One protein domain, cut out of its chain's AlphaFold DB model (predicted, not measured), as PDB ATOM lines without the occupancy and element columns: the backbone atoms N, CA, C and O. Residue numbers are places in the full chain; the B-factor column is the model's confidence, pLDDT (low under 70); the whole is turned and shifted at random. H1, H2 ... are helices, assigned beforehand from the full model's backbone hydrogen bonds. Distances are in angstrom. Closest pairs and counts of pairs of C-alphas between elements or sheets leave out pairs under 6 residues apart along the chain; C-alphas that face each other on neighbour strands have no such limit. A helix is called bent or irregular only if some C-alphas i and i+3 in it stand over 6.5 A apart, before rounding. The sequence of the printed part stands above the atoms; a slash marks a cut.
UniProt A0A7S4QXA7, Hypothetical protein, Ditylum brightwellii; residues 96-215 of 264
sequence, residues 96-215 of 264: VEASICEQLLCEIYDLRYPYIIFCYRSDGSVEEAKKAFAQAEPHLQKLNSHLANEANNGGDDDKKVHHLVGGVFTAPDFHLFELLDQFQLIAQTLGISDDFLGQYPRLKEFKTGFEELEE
ATOM      1  N   VAL A  96      45.085   3.601  37.820       96.50
ATOM      2  CA  VAL A  96      44.858   4.639  38.836       96.50
ATOM      3  C   VAL A  96      43.706   5.544  38.405       96.50
ATOM      4  O   VAL A  96      42.753   5.722  39.160       96.50
ATOM      5  N   GLU A  97      43.743   6.058  37.177       96.25
ATOM      6  CA  GLU A  97      42.669   6.895  36.627       96.25
ATOM      7  C   GLU A  97      41.341   6.140  36.510       96.25
ATOM      8  O   GLU A  97      40.288   6.695  36.827       96.25
ATOM      9  N   ALA A  98      41.378   4.865  36.115       97.69
ATOM     10  CA  ALA A  98      40.194   4.010  36.083       97.69
ATOM     11  C   ALA A  98      39.594   3.829  37.487       97.69
ATOM     12  O   ALA A  98      38.385   3.980  37.666       97.69
ATOM     13  N   SER A  99      40.431   3.607  38.506       98.19
ATOM     14  CA  SER A  99      39.982   3.506  39.903       98.19
ATOM     15  C   SER A  99      39.396   4.822  40.427       98.19
ATOM     16  O   SER A  99      38.474   4.815  41.244       98.19
ATOM     17  N   ILE A 100      39.910   5.973  39.977       97.94
ATOM     18  CA  ILE A 100      39.324   7.285  40.294       97.94
ATOM     19  C   ILE A 100      37.963   7.426  39.604       97.94
ATOM     20  O   ILE A 100      37.000   7.842  40.247       97.94
ATOM     21  N   CYS A 101      37.839   7.014  38.337       98.50
ATOM     22  CA  CYS A 101      36.553   7.005  37.635       98.50
ATOM     23  C   CYS A 101      35.504   6.166  38.379       98.50
ATOM     24  O   CYS A 101      34.361   6.596  38.526       98.50
ATOM     25  N   GLU A 102      35.879   4.990  38.883       98.56
ATOM     26  CA  GLU A 102      34.991   4.131  39.674       98.56
ATOM     27  C   GLU A 102      34.532   4.803  40.974       98.56
ATOM     28  O   GLU A 102      33.338   4.809  41.275       98.56
ATOM     29  N   GLN A 103      35.457   5.421  41.716       98.62
ATOM     30  CA  GLN A 103      35.136   6.165  42.938       98.62
ATOM     31  C   GLN A 103      34.183   7.330  42.659       98.62
ATOM     32  O   GLN A 103      33.186   7.491  43.364       98.62
ATOM     33  N   LEU A 104      34.449   8.101  41.604       98.62
ATOM     34  CA  LEU A 104      33.591   9.205  41.189       98.62
ATOM     35  C   LEU A 104      32.199   8.708  40.792       98.62
ATOM     36  O   LEU A 104      31.208   9.280  41.232       98.62
ATOM     37  N   LEU A 105      32.087   7.618  40.023       98.56
ATOM     38  CA  LEU A 105      30.782   7.044  39.684       98.56
ATOM     39  C   LEU A 105      29.985   6.620  40.923       98.56
ATOM     40  O   LEU A 105      28.761   6.756  40.920       98.56
ATOM     41  N   CYS A 106      30.644   6.110  41.965       98.56
ATOM     42  CA  CYS A 106      29.997   5.798  43.239       98.56
ATOM     43  C   CYS A 106      29.546   7.070  43.974       98.56
ATOM     44  O   CYS A 106      28.371   7.181  44.310       98.56
ATOM     45  N   GLU A 107      30.427   8.059  44.145       98.69
ATOM     46  CA  GLU A 107      30.105   9.308  44.854       98.69
ATOM     47  C   GLU A 107      28.991  10.106  44.150       98.69
ATOM     48  O   GLU A 107      28.089  10.633  44.799       98.69
ATOM     49  N   ILE A 108      28.997  10.149  42.814       98.62
ATOM     50  CA  ILE A 108      27.943  10.791  42.013       98.62
ATOM     51  C   ILE A 108      26.618  10.020  42.149       98.62
ATOM     52  O   ILE A 108      25.540  10.616  42.169       98.62
ATOM     53  N   TYR A 109      26.661   8.691  42.280       97.69
ATOM     54  CA  TYR A 109      25.454   7.903  42.537       97.69
ATOM     55  C   TYR A 109      24.886   8.163  43.940       97.69
ATOM     56  O   TYR A 109      23.666   8.242  44.096       97.69
ATOM     57  N   ASP A 110      25.744   8.364  44.941       98.31
ATOM     58  CA  ASP A 110      25.316   8.754  46.287       98.31
ATOM     59  C   ASP A 110      24.709  10.168  46.296       98.31
ATOM     60  O   ASP A 110      23.627  10.362  46.856       98.31
ATOM     61  N   LEU A 111      25.302  11.126  45.566       98.44
ATOM     62  CA  LEU A 111      24.725  12.462  45.332       98.44
ATOM     63  C   LEU A 111      23.300  12.386  44.754       98.44
ATOM     64  O   LEU A 111      22.436  13.210  45.068       98.44
ATOM     65  N   ARG A 112      23.032  11.390  43.907       97.56
ATOM     66  CA  ARG A 112      21.714  11.188  43.297       97.56
ATOM     67  C   ARG A 112      20.661  10.720  44.302       97.56
ATOM     68  O   ARG A 112      19.467  10.907  44.061       97.56
ATOM     69  N   TYR A 113      21.046  10.092  45.409       96.62
ATOM     70  CA  TYR A 113      20.079   9.504  46.334       96.62
ATOM     71  C   TYR A 113      19.115  10.544  46.949       96.62
ATOM     72  O   TYR A 113      17.903  10.362  46.783       96.62
ATOM     73  N   PRO A 114      19.573  11.662  47.556       97.25
ATOM     74  CA  PRO A 114      18.687  12.717  48.061       97.25
ATOM     75  C   PRO A 114      17.735  13.270  46.995       97.25
ATOM     76  O   PRO A 114      16.542  13.443  47.252       97.25
ATOM     77  N   TYR A 115      18.237  13.463  45.771       96.25
ATOM     78  CA  TYR A 115      17.438  13.908  44.629       96.25
ATOM     79  C   TYR A 115      16.271  12.954  44.333       96.25
ATOM     80  O   TYR A 115      15.135  13.381  44.126       96.25
ATOM     81  N   ILE A 116      16.522  11.643  44.357       96.06
ATOM     82  CA  ILE A 116      15.493  10.631  44.091       96.06
ATOM     83  C   ILE A 116      14.482  10.521  45.220       96.06
ATOM     84  O   ILE A 116      13.297  10.319  44.951       96.06
ATOM     85  N   ILE A 117      14.919  10.675  46.470       96.50
ATOM     86  CA  ILE A 117      14.002  10.736  47.610       96.50
ATOM     87  C   ILE A 117      13.041  11.913  47.450       96.50
ATOM     88  O   ILE A 117      11.831  11.707  47.547       96.50
ATOM     89  N   PHE A 118      13.543  13.100  47.105       97.38
ATOM     90  CA  PHE A 118      12.693  14.248  46.796       97.38
ATOM     91  C   PHE A 118      11.718  13.943  45.652       97.38
ATOM     92  O   PHE A 118      10.506  14.068  45.816       97.38
ATOM     93  N   CYS A 119      12.218  13.457  44.519       96.44
ATOM     94  CA  CYS A 119      11.402  13.239  43.327       96.44
ATOM     95  C   CYS A 119      10.296  12.184  43.518       96.44
ATOM     96  O   CYS A 119       9.198  12.354  42.998       96.44
ATOM     97  N   TYR A 120      10.553  11.097  44.250       95.81
ATOM     98  CA  TYR A 120       9.650   9.934  44.276       95.81
ATOM     99  C   TYR A 120       9.043   9.606  45.640       95.81
ATOM    100  O   TYR A 120       8.116   8.801  45.703       95.81
ATOM    101  N   ARG A 121       9.569  10.164  46.734       95.56
ATOM    102  CA  ARG A 121       9.128   9.840  48.103       95.56
ATOM    103  C   ARG A 121       8.706  11.061  48.921       95.56
ATOM    104  O   ARG A 121       8.406  10.901  50.099       95.56
ATOM    105  N   SER A 122       8.670  12.240  48.307       95.12
ATOM    106  CA  SER A 122       8.149  13.469  48.909       95.12
ATOM    107  C   SER A 122       6.855  13.922  48.223       95.12
ATOM    108  O   SER A 122       6.350  13.249  47.319       95.12
ATOM    109  N   ASP A 123       6.311  15.059  48.648       94.25
ATOM    110  CA  ASP A 123       5.183  15.728  47.994       94.25
ATOM    111  C   ASP A 123       5.606  16.713  46.886       94.25
ATOM    112  O   ASP A 123       4.744  17.264  46.204       94.25
ATOM    113  N   GLY A 124       6.914  16.894  46.659       94.69
ATOM    114  CA  GLY A 124       7.459  17.835  45.678       94.69
ATOM    115  C   GLY A 124       7.499  19.291  46.153       94.69
ATOM    116  O   GLY A 124       7.754  20.179  45.341       94.69
ATOM    117  N   SER A 125       7.245  19.556  47.439       96.12
ATOM    118  CA  SER A 125       7.273  20.905  48.013       96.12
ATOM    119  C   SER A 125       8.675  21.526  48.040       96.12
ATOM    120  O   SER A 125       9.706  20.846  47.998       96.12
ATOM    121  N   VAL A 126       8.713  22.855  48.163       97.50
ATOM    122  CA  VAL A 126       9.950  23.641  48.297       97.50
ATOM    123  C   VAL A 126      10.743  23.211  49.536       97.50
ATOM    124  O   VAL A 126      11.972  23.154  49.518       97.50
ATOM    125  N   GLU A 127      10.050  22.892  50.623       97.94
ATOM    126  CA  GLU A 127      10.601  22.452  51.896       97.94
ATOM    127  C   GLU A 127      11.315  21.105  51.762       97.94
ATOM    128  O   GLU A 127      12.437  20.951  52.254       97.94
ATOM    129  N   GLU A 128      10.711  20.144  51.062       97.94
ATOM    130  CA  GLU A 128      11.328  18.841  50.801       97.94
ATOM    131  C   GLU A 128      12.505  18.954  49.823       97.94
ATOM    132  O   GLU A 128      13.535  18.307  50.029       97.94
ATOM    133  N   ALA A 129      12.418  19.840  48.825       97.38
ATOM    134  CA  ALA A 129      13.546  20.141  47.944       97.38
ATOM    135  C   ALA A 129      14.741  20.706  48.729       97.38
ATOM    136  O   ALA A 129      15.863  20.223  48.588       97.38
ATOM    137  N   LYS A 130      14.505  21.672  49.628       97.88
ATOM    138  CA  LYS A 130      15.550  22.236  50.500       97.88
ATOM    139  C   LYS A 130      16.191  21.174  51.397       97.88
ATOM    140  O   LYS A 130      17.411  21.171  51.548       97.88
ATOM    141  N   LYS A 131      15.404  20.245  51.958       98.12
ATOM    142  CA  LYS A 131      15.938  19.111  52.737       98.12
ATOM    143  C   LYS A 131      16.820  18.201  51.886       98.12
ATOM    144  O   LYS A 131      17.890  17.804  52.340       98.12
ATOM    145  N   ALA A 132      16.395  17.882  50.665       97.88
ATOM    146  CA  ALA A 132      17.187  17.064  49.756       97.88
ATOM    147  C   ALA A 132      18.484  17.763  49.331       97.88
ATOM    148  O   ALA A 132      19.530  17.122  49.292       97.88
ATOM    149  N   PHE A 133      18.453  19.076  49.087       97.69
ATOM    150  CA  PHE A 133      19.653  19.856  48.770       97.69
ATOM    151  C   PHE A 133      20.632  19.907  49.946       97.69
ATOM    152  O   PHE A 133      21.824  19.700  49.745       97.69
ATOM    153  N   ALA A 134      20.138  20.069  51.178       98.06
ATOM    154  CA  ALA A 134      20.975  19.993  52.376       98.06
ATOM    155  C   ALA A 134      21.607  18.598  52.567       98.06
ATOM    156  O   ALA A 134      22.746  18.483  53.005       98.06
ATOM    157  N   GLN A 135      20.899  17.521  52.211       98.25
ATOM    158  CA  GLN A 135      21.456  16.160  52.231       98.25
ATOM    159  C   GLN A 135      22.460  15.906  51.096       98.25
ATOM    160  O   GLN A 135      23.367  15.095  51.256       98.25
ATOM    161  N   ALA A 136      22.304  16.579  49.954       98.31
ATOM    162  CA  ALA A 136      23.218  16.500  48.816       98.31
ATOM    163  C   ALA A 136      24.503  17.321  49.025       98.31
ATOM    164  O   ALA A 136      25.536  17.011  48.429       98.31
ATOM    165  N   GLU A 137      24.457  18.348  49.876       98.25
ATOM    166  CA  GLU A 137      25.555  19.292  50.098       98.25
ATOM    167  C   GLU A 137      26.911  18.628  50.402       98.25
ATOM    168  O   GLU A 137      27.883  19.009  49.745       98.25
ATOM    169  N   PRO A 138      27.032  17.621  51.291       98.50
ATOM    170  CA  PRO A 138      28.323  16.982  51.551       98.50
ATOM    171  C   PRO A 138      28.944  16.345  50.300       98.50
ATOM    172  O   PRO A 138      30.158  16.402  50.117       98.50
ATOM    173  N   HIS A 139      28.123  15.769  49.419       98.62
ATOM    174  CA  HIS A 139      28.582  15.164  48.167       98.62
ATOM    175  C   HIS A 139      29.022  16.234  47.159       98.62
ATOM    176  O   HIS A 139      30.084  16.117  46.546       98.62
ATOM    177  N   LEU A 140      28.252  17.323  47.042       98.56
ATOM    178  CA  LEU A 140      28.614  18.478  46.214       98.56
ATOM    179  C   LEU A 140      29.929  19.110  46.689       98.56
ATOM    180  O   LEU A 140      30.794  19.411  45.870       98.56
ATOM    181  N   GLN A 141      30.131  19.246  48.003       98.38
ATOM    182  CA  GLN A 141      31.386  19.744  48.568       98.38
ATOM    183  C   GLN A 141      32.566  18.824  48.230       98.38
ATOM    184  O   GLN A 141      33.586  19.321  47.758       98.38
ATOM    185  N   LYS A 142      32.428  17.497  48.390       98.31
ATOM    186  CA  LYS A 142      33.494  16.549  48.017       98.31
ATOM    187  C   LYS A 142      33.874  16.654  46.541       98.31
ATOM    188  O   LYS A 142      35.058  16.733  46.228       98.31
ATOM    189  N   LEU A 143      32.890  16.688  45.643       98.25
ATOM    190  CA  LEU A 143      33.127  16.787  44.198       98.25
ATOM    191  C   LEU A 143      33.727  18.149  43.809       98.25
ATOM    192  O   LEU A 143      34.628  18.216  42.974       98.25
ATOM    193  N   ASN A 144      33.299  19.232  44.462       97.00
ATOM    194  CA  ASN A 144      33.900  20.555  44.292       97.00
ATOM    195  C   ASN A 144      35.368  20.577  44.759       97.00
ATOM    196  O   ASN A 144      36.219  21.154  44.086       97.00
ATOM    197  N   SER A 145      35.681  19.927  45.885       95.88
ATOM    198  CA  SER A 145      37.056  19.762  46.371       95.88
ATOM    199  C   SER A 145      37.900  18.871  45.459       95.88
ATOM    200  O   SER A 145      39.070  19.174  45.250       95.88
ATOM    201  N   HIS A 146      37.323  17.815  44.879       95.94
ATOM    202  CA  HIS A 146      37.997  16.977  43.881       95.94
ATOM    203  C   HIS A 146      38.454  17.810  42.679       95.94
ATOM    204  O   HIS A 146      39.634  17.808  42.344       95.94
ATOM    205  N   LEU A 147      37.553  18.608  42.097       94.19
ATOM    206  CA  LEU A 147      37.888  19.513  40.990       94.19
ATOM    207  C   LEU A 147      38.931  20.574  41.378       94.19
ATOM    208  O   LEU A 147      39.779  20.928  40.564       94.19
ATOM    209  N   ALA A 148      38.901  21.069  42.620       92.25
ATOM    210  CA  ALA A 148      39.927  21.989  43.112       92.25
ATOM    211  C   ALA A 148      41.313  21.324  43.170       92.25
ATOM    212  O   ALA A 148      42.302  21.939  42.777       92.25
ATOM    213  N   ASN A 149      41.391  20.065  43.607       91.19
ATOM    214  CA  ASN A 149      42.648  19.316  43.613       91.19
ATOM    215  C   ASN A 149      43.170  19.079  42.187       91.19
ATOM    216  O   ASN A 149      44.360  19.252  41.939       91.19
ATOM    217  N   GLU A 150      42.285  18.762  41.237       88.75
ATOM    218  CA  GLU A 150      42.656  18.599  39.825       88.75
ATOM    219  C   GLU A 150      43.196  19.892  39.189       88.75
ATOM    220  O   GLU A 150      44.076  19.836  38.325       88.75
ATOM    221  N   ALA A 151      42.721  21.063  39.632       84.56
ATOM    222  CA  ALA A 151      43.268  22.353  39.202       84.56
ATOM    223  C   ALA A 151      44.688  22.553  39.756       84.56
ATOM    224  O   ALA A 151      45.623  22.859  39.014       84.56
ATOM    225  N   ASN A 152      44.870  22.259  41.045       81.00
ATOM    226  CA  ASN A 152      46.121  22.486  41.768       81.00
ATOM    227  C   ASN A 152      47.238  21.492  41.404       81.00
ATOM    228  O   ASN A 152      48.415  21.807  41.586       81.00
ATOM    229  N   ASN A 153      46.905  20.318  40.852       69.88
ATOM    230  CA  ASN A 153      47.868  19.281  40.452       69.88
ATOM    231  C   ASN A 153      48.886  19.737  39.373       69.88
ATOM    232  O   ASN A 153      49.810  18.990  39.054       69.88
ATOM    233  N   GLY A 154      48.767  20.959  38.834       60.69
ATOM    234  CA  GLY A 154      49.732  21.582  37.917       60.69
ATOM    235  C   GLY A 154      50.426  22.852  38.431       60.69
ATOM    236  O   GLY A 154      51.209  23.430  37.681       60.69
ATOM    237  N   GLY A 155      50.154  23.298  39.665       60.88
ATOM    238  CA  GLY A 155      50.694  24.554  40.213       60.88
ATOM    239  C   GLY A 155      50.123  25.832  39.581       60.88
ATOM    240  O   GLY A 155      50.740  26.887  39.694       60.88
ATOM    241  N   ASP A 156      48.978  25.724  38.906       63.91
ATOM    242  CA  ASP A 156      48.277  26.826  38.248       63.91
ATOM    243  C   ASP A 156      46.867  26.951  38.841       63.91
ATOM    244  O   ASP A 156      45.946  26.233  38.449       63.91
ATOM    245  N   ASP A 157      46.718  27.845  39.823       64.25
ATOM    246  CA  ASP A 157      45.453  28.070  40.538       64.25
ATOM    247  C   ASP A 157      44.331  28.589  39.606       64.25
ATOM    248  O   ASP A 157      43.140  28.397  39.899       64.25
ATOM    249  N   ASP A 158      44.705  29.179  38.461       67.62
ATOM    250  CA  ASP A 158      43.804  29.721  37.436       67.62
ATOM    251  C   ASP A 158      43.434  28.690  36.355       67.62
ATOM    252  O   ASP A 158      42.635  28.980  35.453       67.62
ATOM    253  N   LYS A 159      43.969  27.463  36.432       72.12
ATOM    254  CA  LYS A 159      43.647  26.401  35.480       72.12
ATOM    255  C   LYS A 159      42.161  26.062  35.552       72.12
ATOM    256  O   LYS A 159      41.662  25.556  36.560       72.12
ATOM    257  N   LYS A 160      41.474  26.252  34.427       74.62
ATOM    258  CA  LYS A 160      40.098  25.789  34.273       74.62
ATOM    259  C   LYS A 160      40.048  24.272  34.159       74.62
ATOM    260  O   LYS A 160      40.725  23.684  33.311       74.62
ATOM    261  N   VAL A 161      39.238  23.635  35.002       80.75
ATOM    262  CA  VAL A 161      39.067  22.177  35.021       80.75
ATOM    263  C   VAL A 161      37.635  21.822  34.654       80.75
ATOM    264  O   VAL A 161      36.700  22.029  35.423       80.75
ATOM    265  N   HIS A 162      37.486  21.253  33.459       85.75
ATOM    266  CA  HIS A 162      36.209  20.776  32.916       85.75
ATOM    267  C   HIS A 162      36.152  19.244  32.817       85.75
ATOM    268  O   HIS A 162      35.215  18.692  32.252       85.75
ATOM    269  N   HIS A 163      37.159  18.569  33.377       90.69
ATOM    270  CA  HIS A 163      37.305  17.121  33.380       90.69
ATOM    271  C   HIS A 163      37.632  16.658  34.793       90.69
ATOM    272  O   HIS A 163      38.501  17.230  35.447       90.69
ATOM    273  N   LEU A 164      36.972  15.606  35.252       94.06
ATOM    274  CA  LEU A 164      37.180  15.044  36.577       94.06
ATOM    275  C   LEU A 164      38.458  14.207  36.671       94.06
ATOM    276  O   LEU A 164      38.948  14.000  37.779       94.06
ATOM    277  N   VAL A 165      38.974  13.691  35.551       93.38
ATOM    278  CA  VAL A 165      40.151  12.812  35.536       93.38
ATOM    279  C   VAL A 165      41.023  13.091  34.314       93.38
ATOM    280  O   VAL A 165      40.545  13.083  33.183       93.38
ATOM    281  N   GLY A 166      42.323  13.309  34.531       82.81
ATOM    282  CA  GLY A 166      43.346  13.233  33.475       82.81
ATOM    283  C   GLY A 166      43.247  14.287  32.363       82.81
ATOM    284  O   GLY A 166      43.942  14.182  31.357       82.81
ATOM    285  N   GLY A 167      42.391  15.304  32.515       81.38
ATOM    286  CA  GLY A 167      42.185  16.344  31.500       81.38
ATOM    287  C   GLY A 167      41.469  15.869  30.232       81.38
ATOM    288  O   GLY A 167      41.512  16.575  29.228       81.38
ATOM    289  N   VAL A 168      40.828  14.698  30.275       83.00
ATOM    290  CA  VAL A 168      40.039  14.125  29.177       83.00
ATOM    291  C   VAL A 168      38.646  13.755  29.671       83.00
ATOM    292  O   VAL A 168      38.437  13.541  30.863       83.00
ATOM    293  N   PHE A 169      37.683  13.644  28.758       88.38
ATOM    294  CA  PHE A 169      36.347  13.188  29.122       88.38
ATOM    295  C   PHE A 169      36.351  11.752  29.622       88.38
ATOM    296  O   PHE A 169      36.879  10.837  28.987       88.38
ATOM    297  N   THR A 170      35.661  11.547  30.730       95.44
ATOM    298  CA  THR A 170      35.438  10.249  31.339       95.44
ATOM    299  C   THR A 170      33.961  10.065  31.671       95.44
ATOM    300  O   THR A 170      33.200  11.021  31.795       95.44
ATOM    301  N   ALA A 171      33.515   8.816  31.807       97.56
ATOM    302  CA  ALA A 171      32.120   8.502  32.117       97.56
ATOM    303  C   ALA A 171      31.537   9.272  33.334       97.56
ATOM    304  O   ALA A 171      30.379   9.693  33.253       97.56
ATOM    305  N   PRO A 172      32.292   9.504  34.432       98.25
ATOM    306  CA  PRO A 172      31.854  10.366  35.529       98.25
ATOM    307  C   PRO A 172      31.462  11.790  35.132       98.25
ATOM    308  O   PRO A 172      30.507  12.307  35.705       98.25
ATOM    309  N   ASP A 173      32.140  12.411  34.161       97.69
ATOM    310  CA  ASP A 173      31.879  13.804  33.772       97.69
ATOM    311  C   ASP A 173      30.437  13.972  33.289       97.69
ATOM    312  O   ASP A 173      29.691  14.824  33.768       97.69
ATOM    313  N   PHE A 174      30.005  13.067  32.411       97.69
ATOM    314  CA  PHE A 174      28.652  13.049  31.864       97.69
ATOM    315  C   PHE A 174      27.590  12.790  32.938       97.69
ATOM    316  O   PHE A 174      26.490  13.342  32.874       97.69
ATOM    317  N   HIS A 175      27.892  11.928  33.917       98.12
ATOM    318  CA  HIS A 175      26.961  11.622  35.003       98.12
ATOM    319  C   HIS A 175      26.826  12.805  35.966       98.12
ATOM    320  O   HIS A 175      25.707  13.159  36.343       98.12
ATOM    321  N   LEU A 176      27.947  13.442  36.321       98.44
ATOM    322  CA  LEU A 176      27.952  14.629  37.165       98.44
ATOM    323  C   LEU A 176      27.216  15.783  36.486       98.44
ATOM    324  O   LEU A 176      26.341  16.380  37.107       98.44
ATOM    325  N   PHE A 177      27.522  16.058  35.216       97.81
ATOM    326  CA  PHE A 177      26.861  17.108  34.446       97.81
ATOM    327  C   PHE A 177      25.332  16.966  34.476       97.81
ATOM    328  O   PHE A 177      24.641  17.919  34.839       97.81
ATOM    329  N   GLU A 178      24.804  15.771  34.178       97.81
ATOM    330  CA  GLU A 178      23.357  15.516  34.204       97.81
ATOM    331  C   GLU A 178      22.743  15.833  35.573       97.81
ATOM    332  O   GLU A 178      21.691  16.466  35.639       97.81
ATOM    333  N   LEU A 179      23.388  15.426  36.672       98.00
ATOM    334  CA  LEU A 179      22.872  15.714  38.010       98.00
ATOM    335  C   LEU A 179      22.931  17.204  38.338       98.00
ATOM    336  O   LEU A 179      21.943  17.741  38.833       98.00
ATOM    337  N   LEU A 180      24.046  17.886  38.058       98.12
ATOM    338  CA  LEU A 180      24.172  19.324  38.316       98.12
ATOM    339  C   LEU A 180      23.118  20.126  37.545       98.12
ATOM    340  O   LEU A 180      22.544  21.067  38.092       98.12
ATOM    341  N   ASP A 181      22.830  19.730  36.306       97.12
ATOM    342  CA  ASP A 181      21.775  20.328  35.491       97.12
ATOM    343  C   ASP A 181      20.385  20.129  36.107       97.12
ATOM    344  O   ASP A 181      19.625  21.085  36.270       97.12
ATOM    345  N   GLN A 182      20.088  18.912  36.569       96.50
ATOM    346  CA  GLN A 182      18.839  18.618  37.271       96.50
ATOM    347  C   GLN A 182      18.693  19.412  38.580       96.50
ATOM    348  O   GLN A 182      17.620  19.959  38.837       96.50
ATOM    349  N   PHE A 183      19.742  19.495  39.405       97.12
ATOM    350  CA  PHE A 183      19.727  20.273  40.651       97.12
ATOM    351  C   PHE A 183      19.487  21.762  40.383       97.12
ATOM    352  O   PHE A 183      18.592  22.353  40.989       97.12
ATOM    353  N   GLN A 184      20.243  22.349  39.451       96.75
ATOM    354  CA  GLN A 184      20.140  23.762  39.087       96.75
ATOM    355  C   GLN A 184      18.734  24.110  38.581       96.75
ATOM    356  O   GLN A 184      18.114  25.051  39.078       96.75
ATOM    357  N   LEU A 185      18.201  23.332  37.634       96.25
ATOM    358  CA  LEU A 185      16.907  23.632  37.023       96.25
ATOM    359  C   LEU A 185      15.730  23.380  37.977       96.25
ATOM    360  O   LEU A 185      14.751  24.127  37.945       96.25
ATOM    361  N   ILE A 186      15.811  22.390  38.877       95.88
ATOM    362  CA  ILE A 186      14.806  22.225  39.944       95.88
ATOM    363  C   ILE A 186      14.860  23.393  40.931       95.88
ATOM    364  O   ILE A 186      13.809  23.927  41.285       95.88
ATOM    365  N   ALA A 187      16.053  23.808  41.367       96.62
ATOM    366  CA  ALA A 187      16.203  24.931  42.291       96.62
ATOM    367  C   ALA A 187      15.605  26.225  41.718       96.62
ATOM    368  O   ALA A 187      14.888  26.930  42.432       96.62
ATOM    369  N   GLN A 188      15.828  26.485  40.426       96.38
ATOM    370  CA  GLN A 188      15.233  27.608  39.699       96.38
ATOM    371  C   GLN A 188      13.710  27.478  39.591       96.38
ATOM    372  O   GLN A 188      12.981  28.401  39.947       96.38
ATOM    373  N   THR A 189      13.211  26.314  39.160       95.19
ATOM    374  CA  THR A 189      11.769  26.073  38.958       95.19
ATOM    375  C   THR A 189      10.964  26.250  40.246       95.19
ATOM    376  O   THR A 189       9.837  26.737  40.220       95.19
ATOM    377  N   LEU A 190      11.545  25.874  41.386       95.50
ATOM    378  CA  LEU A 190      10.923  26.002  42.704       95.50
ATOM    379  C   LEU A 190      11.160  27.370  43.369       95.50
ATOM    380  O   LEU A 190      10.733  27.566  44.506       95.50
ATOM    381  N   GLY A 191      11.856  28.299  42.704       96.56
ATOM    382  CA  GLY A 191      12.184  29.615  43.258       96.56
ATOM    383  C   GLY A 191      13.092  29.555  44.492       96.56
ATOM    384  O   GLY A 191      13.006  30.412  45.368       96.56
ATOM    385  N   ILE A 192      13.925  28.515  44.604       96.62
ATOM    386  CA  ILE A 192      14.852  28.319  45.728       96.62
ATOM    387  C   ILE A 192      16.137  29.117  45.514       96.62
ATOM    388  O   ILE A 192      16.620  29.754  46.447       96.62
ATOM    389  N   SER A 193      16.704  29.044  44.311       96.44
ATOM    390  CA  SER A 193      17.908  29.779  43.924       96.44
ATOM    391  C   SER A 193      17.985  29.895  42.406       96.44
ATOM    392  O   SER A 193      17.804  28.898  41.706       96.44
ATOM    393  N   ASP A 194      18.321  31.087  41.912       95.62
ATOM    394  CA  ASP A 194      18.624  31.307  40.494       95.62
ATOM    395  C   ASP A 194      20.019  30.785  40.111       95.62
ATOM    396  O   ASP A 194      20.266  30.440  38.956       95.62
ATOM    397  N   ASP A 195      20.921  30.671  41.091       95.81
ATOM    398  CA  ASP A 195      22.316  30.247  40.946       95.81
ATOM    399  C   ASP A 195      22.666  29.219  42.030       95.81
ATOM    400  O   ASP A 195      23.401  29.496  42.979       95.81
ATOM    401  N   PHE A 196      22.082  28.021  41.933       96.69
ATOM    402  CA  PHE A 196      22.293  26.948  42.908       96.69
ATOM    403  C   PHE A 196      23.775  26.571  43.044       96.69
ATOM    404  O   PHE A 196      24.258  26.320  44.147       96.69
ATOM    405  N   LEU A 197      24.517  26.582  41.934       97.00
ATOM    406  CA  LEU A 197      25.942  26.253  41.924       97.00
ATOM    407  C   LEU A 197      26.855  27.409  42.352       97.00
ATOM    408  O   LEU A 197      28.061  27.203  42.464       97.00
ATOM    409  N   GLY A 198      26.322  28.598  42.649       95.56
ATOM    410  CA  GLY A 198      27.118  29.758  43.067       95.56
ATOM    411  C   GLY A 198      27.976  29.511  44.314       95.56
ATOM    412  O   GLY A 198      29.058  30.076  44.444       95.56
ATOM    413  N   GLN A 199      27.541  28.609  45.201       94.31
ATOM    414  CA  GLN A 199      28.294  28.202  46.397       94.31
ATOM    415  C   GLN A 199      29.342  27.100  46.140       94.31
ATOM    416  O   GLN A 199      30.116  26.760  47.034       94.31
ATOM    417  N   TYR A 200      29.389  26.553  44.924       96.81
ATOM    418  CA  TYR A 200      30.317  25.505  44.497       96.81
ATOM    419  C   TYR A 200      31.076  25.965  43.244       96.81
ATOM    420  O   TYR A 200      30.779  25.516  42.133       96.81
ATOM    421  N   PRO A 201      32.049  26.884  43.379       94.19
ATOM    422  CA  PRO A 201      32.638  27.577  42.236       94.19
ATOM    423  C   PRO A 201      33.273  26.631  41.212       94.19
ATOM    424  O   PRO A 201      33.116  26.852  40.014       94.19
ATOM    425  N   ARG A 202      33.919  25.542  41.656       94.81
ATOM    426  CA  ARG A 202      34.530  24.563  40.745       94.81
ATOM    427  C   ARG A 202      33.482  23.699  40.050       94.81
ATOM    428  O   ARG A 202      33.642  23.411  38.873       94.81
ATOM    429  N   LEU A 203      32.384  23.339  40.719       97.06
ATOM    430  CA  LEU A 203      31.265  22.648  40.057       97.06
ATOM    431  C   LEU A 203      30.547  23.545  39.047       97.06
ATOM    432  O   LEU A 203      30.151  23.069  37.985       97.06
ATOM    433  N   LYS A 204      30.386  24.835  39.359       95.75
ATOM    434  CA  LYS A 204      29.822  25.816  38.427       95.75
ATOM    435  C   LYS A 204      30.696  25.952  37.185       95.75
ATOM    436  O   LYS A 204      30.196  25.837  36.074       95.75
ATOM    437  N   GLU A 205      31.998  26.129  37.385       93.81
ATOM    438  CA  GLU A 205      32.989  26.193  36.313       93.81
ATOM    439  C   GLU A 205      33.025  24.907  35.473       93.81
ATOM    440  O   GLU A 205      33.044  24.974  34.243       93.81
ATOM    441  N   PHE A 206      32.979  23.744  36.125       95.94
ATOM    442  CA  PHE A 206      32.861  22.451  35.462       95.94
ATOM    443  C   PHE A 206      31.606  22.393  34.590       95.94
ATOM    444  O   PHE A 206      31.729  22.118  33.402       95.94
ATOM    445  N   LYS A 207      30.419  22.700  35.136       95.88
ATOM    446  CA  LYS A 207      29.156  22.643  34.381       95.88
ATOM    447  C   LYS A 207      29.182  23.586  33.182       95.88
ATOM    448  O   LYS A 207      28.906  23.132  32.080       95.88
ATOM    449  N   THR A 208      29.543  24.857  33.381       93.81
ATOM    450  CA  THR A 208      29.600  25.840  32.287       93.81
ATOM    451  C   THR A 208      30.571  25.395  31.200       93.81
ATOM    452  O   THR A 208      30.199  25.360  30.033       93.81
ATOM    453  N   GLY A 209      31.789  24.986  31.564       92.31
ATOM    454  CA  GLY A 209      32.744  24.520  30.563       92.31
ATOM    455  C   GLY A 209      32.282  23.247  29.862       92.31
ATOM    456  O   GLY A 209      32.422  23.141  28.650       92.31
ATOM    457  N   PHE A 210      31.657  22.312  30.584       92.31
ATOM    458  CA  PHE A 210      31.101  21.090  30.004       92.31
ATOM    459  C   PHE A 210      30.015  21.377  28.955       92.31
ATOM    460  O   PHE A 210      29.955  20.701  27.926       92.31
ATOM    461  N   GLU A 211      29.181  22.395  29.189       93.06
ATOM    462  CA  GLU A 211      28.137  22.849  28.260       93.06
ATOM    463  C   GLU A 211      28.677  23.554  27.026       93.06
ATOM    464  O   GLU A 211      28.008  23.545  25.997       93.06
ATOM    465  N   GLU A 212      29.847  24.179  27.113       91.12
ATOM    466  CA  GLU A 212      30.453  24.938  26.015       91.12
ATOM    467  C   GLU A 212      31.252  24.050  25.048       91.12
ATOM    468  O   GLU A 212      31.571  24.474  23.937       91.12
ATOM    469  N   LEU A 213      31.546  22.804  25.434       86.25
ATOM    470  CA  LEU A 213      32.369  21.887  24.643       86.25
ATOM    471  C   LEU A 213      31.682  21.483  23.337       86.25
ATOM    472  O   LEU A 213      30.497  21.130  23.318       86.25
ATOM    473  N   GLU A 214      32.448  21.515  22.242       90.31
ATOM    474  CA  GLU A 214      31.962  21.235  20.888       90.31
ATOM    475  C   GLU A 214      31.423  19.803  20.780       90.31
ATOM    476  O   GLU A 214      30.349  19.577  20.218       90.31
ATOM    477  N   GLU A 215      32.118  18.846  21.399       89.19
ATOM    478  CA  GLU A 215      31.770  17.426  21.429       89.19
ATOM    479  C   GLU A 215      30.397  17.176  22.066       89.19
ATOM    480  O   GLU A 215      29.674  16.264  21.659       89.19
TER     481      GLU A 215
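What this domain is: This is residues 96 to 215 of the 264 residues of the protein "Hypothetical protein" of Ditylum brightwellii (UniProt A0A7S4QXA7). Three long helices, H1, H2 and H3, run along the length of the domain as a loose three-sided bundle, and H5 crosses it on one side, packing across H2b and H3. H1 and H2 are both bent and fold back on each other through a tight link near one end of the long axis; the tiny H4 leads into H5. The printed part has 120 residues with five named helices, in the order H1 H2 H3 H4 H5, no named strand, and the class all helix. It is compact, with a radius of gyration of the C-alphas of 14.5 A, and elongated, spanning 45 by 27 by 26 A.

How they stand to each other: Start at H1, residues 96 to 121, assigned as one helix by its hydrogen bonds but bent, with C-alphas 111 and 114 6.6 A apart; H1a, 96 to 111, and H1b, 114 to 121, stand at a steep tilt of 41 degrees. H2, residues 126 to 152, also one helix by its hydrogen bonds, is bent where C-alphas 135 and 138 are 6.9 A apart, into H2a, 126 to 135, and H2b, 138 to 152, at 52 degrees. H1b and H2a form a helical hairpin; their closest C-alphas, of Pro 114 and Ala 132, are 4.9 A apart. Residues 107 to 111 of H1a touch H2b, opposite ways at a shallow tilt of 30 degrees, closest at the C-alphas of Leu 111 and His 139, 5.5 A. H3, residues 171 to 189, touches H1a with residues 171 to 176 alone, the same way at a shallow tilt of 24 degrees; the closest C-alphas, of Leu 105 and Pro 172, are 5.4 A apart. H2b and H3 are apart. H4, residues 196 to 199, is irregular, with C-alphas 196 and 199 7.1 A apart; it touches H3, closest at the C-alphas of Gln 184 and Phe 196, 5.4 A. H5, residues 201 to 212, is about perpendicular to H2b, at 76 degrees, and to H3, at 77 degrees. It touches both, with closest C-alphas of Asn 144 and Arg 202, 5.4 A, and of Phe 177 and Lys 207, 6.0 A. Every O i to N i+4 pair is within hydrogen-bond range in H1a, H1b, H2a, H2b, H3 and H5; H4 is too short for such a pair.

Where its parts are: Find C-alpha 96 at (44.858, 4.639, 38.836); from there H1a runs 22.6 A. H2b is 21.0 A long. Find C-alpha 171 at (32.120, 8.502, 32.117), where H3 begins its 27.7 A. H5, 16.6 A long, ends at C-alpha 212, (30.453, 24.938, 26.015).

The domain as a whole: Look to Asp 123 and Gly 155 for the two C-alphas farthest apart, 47.0 A. The printed part has no cut. The long link is residues 153 to 170, between H2 and H3; its residues 153 to 158 have pLDDT under 70, against a mean of 93.4 for the printed part.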